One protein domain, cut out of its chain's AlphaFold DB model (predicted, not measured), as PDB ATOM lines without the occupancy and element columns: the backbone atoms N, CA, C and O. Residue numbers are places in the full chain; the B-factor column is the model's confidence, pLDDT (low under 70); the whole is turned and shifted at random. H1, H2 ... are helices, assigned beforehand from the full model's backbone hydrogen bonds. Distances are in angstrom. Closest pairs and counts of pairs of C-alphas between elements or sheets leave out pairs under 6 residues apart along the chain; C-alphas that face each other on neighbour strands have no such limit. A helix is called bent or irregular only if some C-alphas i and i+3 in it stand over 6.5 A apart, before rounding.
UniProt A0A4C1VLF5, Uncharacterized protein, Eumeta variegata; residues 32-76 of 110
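AT A GLANCE: This is residues 32 to 76 of the 110 residues of an uncharacterized protein of Eumeta variegata (UniProt A0A4C1VLF5). Look first for one long helix, H1, which makes the longest axis, and for a shorter helix, H2, which packs crosswise on residues 40 to 47 of H1. A link turns the chain from the end of H1 to H2, and after H2 the final stretch, residues 68 to 76, folds back beside H2. The printed part has 45 residues, with two named helices, H1 then H2, and no named strand; its class is all helix. It is compact, with a radius of gyration of the C-alphas of 10.0 A, and spans 29 by 21 by 16 A.

HOW THE PARTS SIT: Start with H1, residues 32 to 49, and go on to H2, residues 57 to 67. H1 touches H2 with residues 40 to 47 alone, and the closest C-alphas, those of Cys 40 and Ile 64, are 6.2 A apart. Their lines are about perpendicular, at 85 degrees, and their centres are 11.0 A apart. Check the backbone atoms of H1 and H2: in both, every O i to N i+4 pair is within hydrogen-bond range.

IN THESE COORDINATES: Find C-alpha 32 at (-5.796, 31.959, 16.546); from there H1 runs 25.5 A to C-alpha 49 at (16.571, 19.755, 17.621). Move on to C-alpha 57 at (11.356, 31.052, 30.288), where H2 begins; it runs 15.2 A to C-alpha 67 at (12.997, 33.261, 15.332). Neither helix is bent or irregular.

THE WHOLE: The two C-alphas farthest apart are those of Ala 32 and Gly 51, at 29.5 A. The link from H1 to H2, with 7 residues between them, is short. The printed part has no cut. Read the B-factor column for the model's confidence: the mean pLDDT of the printed part is 91.5, and no printed residue is under 70.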
ATOM      1  N   ALA A  32      -7.114  31.431  16.920       75.06
ATOM      2  CA  ALA A  32      -5.796  31.959  16.546       75.06
ATOM      3  C   ALA A  32      -4.700  31.843  17.625       75.06
ATOM      4  O   ALA A  32      -3.553  31.656  17.215       75.06
ATOM      5  N   PRO A  33      -4.971  31.924  18.951       78.06
ATOM      6  CA  PRO A  33      -3.924  31.750  19.954       78.06
ATOM      7  C   PRO A  33      -3.281  30.366  19.881       78.06
ATOM      8  O   PRO A  33      -2.074  30.269  20.073       78.06
ATOM      9  N   ASP A  34      -4.025  29.321  19.503       82.06
ATOM     10  CA  ASP A  34      -3.452  27.984  19.305       82.06
ATOM     11  C   ASP A  34      -2.489  27.973  18.114       82.06
ATOM     12  O   ASP A  34      -1.440  27.337  18.155       82.06
ATOM     13  N   GLY A  35      -2.819  28.716  17.051       84.62
ATOM     14  CA  GLY A  35      -1.948  28.890  15.891       84.62
ATOM     15  C   GLY A  35      -0.637  29.593  16.250       84.62
ATOM     16  O   GLY A  35       0.433  29.108  15.881       84.62
ATOM     17  N   VAL A  36      -0.717  30.693  17.007       87.06
ATOM     18  CA  VAL A  36       0.458  31.423  17.514       87.06
ATOM     19  C   VAL A  36       1.280  30.524  18.440       87.06
ATOM     20  O   VAL A  36       2.476  30.350  18.213       87.06
ATOM     21  N   GLY A  37       0.638  29.862  19.405       88.38
ATOM     22  CA  GLY A  37       1.289  28.922  20.318       88.38
ATOM     23  C   GLY A  37       1.966  27.759  19.590       88.38
ATOM     24  O   GLY A  37       3.097  27.402  19.914       88.38
ATOM     25  N   ALA A  38       1.339  27.209  18.546       90.06
ATOM     26  CA  ALA A  38       1.919  26.149  17.727       90.06
ATOM     27  C   ALA A  38       3.135  26.621  16.918       90.06
ATOM     28  O   ALA A  38       4.066  25.843  16.712       90.06
ATOM     29  N   VAL A  39       3.144  27.870  16.437       92.75
ATOM     30  CA  VAL A  39       4.332  28.466  15.802       92.75
ATOM     31  C   VAL A  39       5.452  28.611  16.825       92.75
ATOM     32  O   VAL A  39       6.537  28.095  16.570       92.75
ATOM     33  N   CYS A  40       5.183  29.204  17.993       93.75
ATOM     34  CA  CYS A  40       6.181  29.349  19.053       93.75
ATOM     35  C   CYS A  40       6.780  27.993  19.449       93.75
ATOM     36  O   CYS A  40       7.996  27.821  19.427       93.75
ATOM     37  N   LYS A  41       5.927  26.996  19.715       93.06
ATOM     38  CA  LYS A  41       6.364  25.643  20.069       93.06
ATOM     39  C   LYS A  41       7.260  25.034  18.989       93.06
ATOM     40  O   LYS A  41       8.365  24.609  19.292       93.06
ATOM     41  N   ARG A  42       6.819  25.018  17.725       95.25
ATOM     42  CA  ARG A  42       7.605  24.424  16.627       95.25
ATOM     43  C   ARG A  42       8.940  25.135  16.409       95.25
ATOM     44  O   ARG A  42       9.917  24.480  16.054       95.25
ATOM     45  N   SER A  43       8.987  26.451  16.605       94.44
ATOM     46  CA  SER A  43      10.232  27.220  16.530       94.44
ATOM     47  C   SER A  43      11.201  26.828  17.646       94.44
ATOM     48  O   SER A  43      12.373  26.581  17.364       94.44
ATOM     49  N   ALA A  44      10.713  26.690  18.882       94.50
ATOM     50  CA  ALA A  44      11.512  26.211  20.008       94.50
ATOM     51  C   ALA A  44      11.986  24.760  19.802       94.50
ATOM     52  O   ALA A  44      13.180  24.491  19.911       94.50
ATOM     53  N   ASP A  45      11.090  23.853  19.394       95.56
ATOM     54  CA  ASP A  45      11.413  22.449  19.101       95.56
ATOM     55  C   ASP A  45      12.518  22.343  18.036       95.56
ATOM     56  O   ASP A  45      13.441  21.536  18.155       95.56
ATOM     57  N   ARG A  46      12.467  23.188  16.995       95.62
ATOM     58  CA  ARG A  46      13.495  23.238  15.946       95.62
ATOM     59  C   ARG A  46      14.845  23.714  16.481       95.62
ATOM     60  O   ARG A  46      15.870  23.174  16.067       95.62
ATOM     61  N   LEU A  47      14.859  24.718  17.358       94.75
ATOM     62  CA  LEU A  47      16.093  25.199  17.980       94.75
ATOM     63  C   LEU A  47      16.730  24.106  18.837       94.75
ATOM     64  O   LEU A  47      17.916  23.821  18.651       94.75
ATOM     65  N   VAL A  48      15.934  23.433  19.669       95.69
ATOM     66  CA  VAL A  48      16.402  22.308  20.490       95.69
ATOM     67  C   VAL A  48      16.912  21.160  19.619       95.69
ATOM     68  O   VAL A  48      18.027  20.677  19.805       95.69
ATOM     69  N   GLY A  49      16.165  20.789  18.578       95.50
ATOM     70  CA  GLY A  49      16.571  19.755  17.621       95.50
ATOM     71  C   GLY A  49      17.844  20.084  16.828       95.50
ATOM     72  O   GLY A  49      18.472  19.180  16.283       95.50
ATOM     73  N   SER A  50      18.247  21.357  16.775       94.50
ATOM     74  CA  SER A  50      19.509  21.805  16.163       94.50
ATOM     75  C   SER A  50      20.694  21.876  17.138       94.50
ATOM     76  O   SER A  50      21.772  22.312  16.743       94.50
ATOM     77  N   GLY A  51      20.512  21.432  18.387       92.12
ATOM     78  CA  GLY A  51      21.560  21.376  19.410       92.12
ATOM     79  C   GLY A  51      21.658  22.614  20.304       92.12
ATOM     80  O   GLY A  51      22.625  22.730  21.052       92.12
ATOM     81  N   ASN A  52      20.688  23.532  20.238       92.81
ATOM     82  CA  ASN A  52      20.567  24.612  21.220       92.81
ATOM     83  C   ASN A  52      19.822  24.102  22.458       92.81
ATOM     84  O   ASN A  52      19.018  23.180  22.354       92.81
ATOM     85  N   ASP A  53      20.043  24.725  23.610       92.88
ATOM     86  CA  ASP A  53      19.300  24.412  24.830       92.88
ATOM     87  C   ASP A  53      18.362  25.566  25.202       92.88
ATOM     88  O   ASP A  53      18.680  26.734  24.968       92.88
ATOM     89  N   ILE A  54      17.190  25.234  25.745       93.88
ATOM     90  CA  ILE A  54      16.198  26.193  26.247       93.88
ATOM     91  C   ILE A  54      15.857  25.751  27.667       93.88
ATOM     92  O   ILE A  54      15.020  24.871  27.873       93.88
ATOM     93  N   SER A  55      16.532  26.352  28.645       93.81
ATOM     94  CA  SER A  55      16.506  25.911  30.044       93.81
ATOM     95  C   SER A  55      15.576  26.749  30.925       93.81
ATOM     96  O   SER A  55      15.175  26.322  32.009       93.81
ATOM     97  N   SER A  56      15.209  27.944  30.457       93.75
ATOM     98  CA  SER A  56      14.386  28.894  31.198       93.75
ATOM     99  C   SER A  56      13.323  29.572  30.326       93.75
ATOM    100  O   SER A  56      13.377  29.559  29.095       93.75
ATOM    101  N   LEU A  57      12.348  30.216  30.976       91.12
ATOM    102  CA  LEU A  57      11.356  31.052  30.288       91.12
ATOM    103  C   LEU A  57      11.996  32.263  29.593       91.12
ATOM    104  O   LEU A  57      11.508  32.684  28.544       91.12
ATOM    105  N   ASN A  58      13.097  32.792  30.140       93.81
ATOM    106  CA  ASN A  58      13.871  33.859  29.505       93.81
ATOM    107  C   ASN A  58      14.467  33.375  28.183       93.81
ATOM    108  O   ASN A  58      14.238  34.009  27.153       93.81
ATOM    109  N   ASP A  59      15.115  32.208  28.197       93.94
ATOM    110  CA  ASP A  59      15.708  31.593  27.004       93.94
ATOM    111  C   ASP A  59      14.638  31.364  25.934       93.94
ATOM    112  O   ASP A  59      14.838  31.682  24.762       93.94
ATOM    113  N   LEU A  60      13.466  30.865  26.346       93.44
ATOM    114  CA  LEU A  60      12.334  30.667  25.449       93.44
ATOM    115  C   LEU A  60      11.870  31.999  24.849       93.44
ATOM    116  O   LEU A  60      11.689  32.087  23.636       93.44
ATOM    117  N   SER A  61      11.688  33.038  25.666       94.25
ATOM    118  CA  SER A  61      11.243  34.350  25.181       94.25
ATOM    119  C   SER A  61      12.217  34.940  24.156       94.25
ATOM    120  O   SER A  61      11.796  35.389  23.089       94.25
ATOM    121  N   GLU A  62      13.521  34.849  24.421       92.94
ATOM    122  CA  GLU A  62      14.567  35.344  23.535       92.94
ATOM    123  C   GLU A  62      14.631  34.530  22.236       92.94
ATOM    124  O   GLU A  62      14.718  35.089  21.139       92.94
ATOM    125  N   ALA A  63      14.527  33.203  22.339       92.88
ATOM    126  CA  ALA A  63      14.479  32.294  21.204       92.88
ATOM    127  C   ALA A  63      13.294  32.597  20.273       92.88
ATOM    128  O   ALA A  63      13.465  32.669  19.050       92.88
ATOM    129  N   ILE A  64      12.096  32.811  20.828       94.94
ATOM    130  CA  ILE A  64      10.914  33.163  20.033       94.94
ATOM    131  C   ILE A  64      11.069  34.545  19.409       94.94
ATOM    132  O   ILE A  64      10.844  34.674  18.208       94.94
ATOM    133  N   GLN A  65      11.523  35.551  20.158       93.19
ATOM    134  CA  GLN A  65      11.693  36.905  19.620       93.19
ATOM    135  C   GLN A  65      12.697  36.941  18.452       93.19
ATOM    136  O   GLN A  65      12.493  37.671  17.482       93.19
ATOM    137  N   LYS A  66      13.757  36.118  18.505       91.12
ATOM    138  CA  LYS A  66      14.748  35.980  17.422       91.12
ATOM    139  C   LYS A  66      14.216  35.219  16.209       91.12
ATOM    140  O   LYS A  66      14.530  35.576  15.077       91.12
ATOM    141  N   THR A  67      13.456  34.145  16.423       92.00
ATOM    142  CA  THR A  67      12.997  33.261  15.332       92.00
ATOM    143  C   THR A  67      11.684  33.703  14.696       92.00
ATOM    144  O   THR A  67      11.425  33.385  13.536       92.00
ATOM    145  N   CYS A  68      10.859  34.439  15.437       93.19
ATOM    146  CA  CYS A  68       9.514  34.846  15.056       93.19
ATOM    147  C   CYS A  68       9.356  36.368  15.247       93.19
ATOM    148  O   CYS A  68       8.678  36.789  16.178       93.19
ATOM    149  N   PRO A  69       9.916  37.217  14.362       89.69
ATOM    150  CA  PRO A  69       9.984  38.671  14.574       89.69
ATOM    151  C   PRO A  69       8.614  39.368  14.643       89.69
ATOM    152  O   PRO A  69       8.507  40.477  15.151       89.69
ATOM    153  N   ASN A  70       7.564  38.714  14.141       89.81
ATOM    154  CA  ASN A  70       6.190  39.222  14.178       89.81
ATOM    155  C   ASN A  70       5.424  38.801  15.445       89.81
ATOM    156  O   ASN A  70       4.241  39.111  15.571       89.81
ATOM    157  N   ILE A  71       6.059  38.052  16.353       90.25
ATOM    158  CA  ILE A  71       5.482  37.619  17.624       90.25
ATOM    159  C   ILE A  71       6.263  38.307  18.738       90.25
ATOM    160  O   ILE A  71       7.458  38.080  18.894       90.25
ATOM    161  N   ASN A  72       5.565  39.115  19.533       90.62
ATOM    162  CA  ASN A  72       6.133  39.721  20.730       90.62
ATOM    163  C   ASN A  72       5.776  38.868  21.945       90.62
ATOM    164  O   ASN A  72       4.597  38.581  22.173       90.62
ATOM    165  N   VAL A  73       6.787  38.476  22.718       90.44
ATOM    166  CA  VAL A  73       6.620  37.688  23.944       90.44
ATOM    167  C   VAL A  73       6.976  38.556  25.142       90.44
ATOM    168  O   VAL A  73       8.049  39.150  25.188       90.44
ATOM    169  N   TYR A  74       6.076  38.608  26.118       89.88
ATOM    170  CA  TYR A  74       6.286  39.328  27.367       89.88
ATOM    171  C   TYR A  74       6.281  38.332  28.515       89.88
ATOM    172  O   TYR A  74       5.346  37.542  28.649       89.88
ATOM    173  N   LEU A  75       7.326  38.374  29.334       90.94
ATOM    174  CA  LEU A  75       7.359  37.664  30.602       90.94
ATOM    175  C   LEU A  75       6.696  38.546  31.650       90.94
ATOM    176  O   LEU A  75       6.973  39.742  31.723       90.94
ATOM    177  N   ILE A  76       5.781  37.955  32.404       89.50
ATOM    178  CA  ILE A  76       4.978  38.650  33.403       89.50
ATOM    179  C   ILE A  76       5.294  37.984  34.736       89.50
ATOM    180  O   ILE A  76       5.160  36.766  34.847       89.50
TER     181      ILE A  76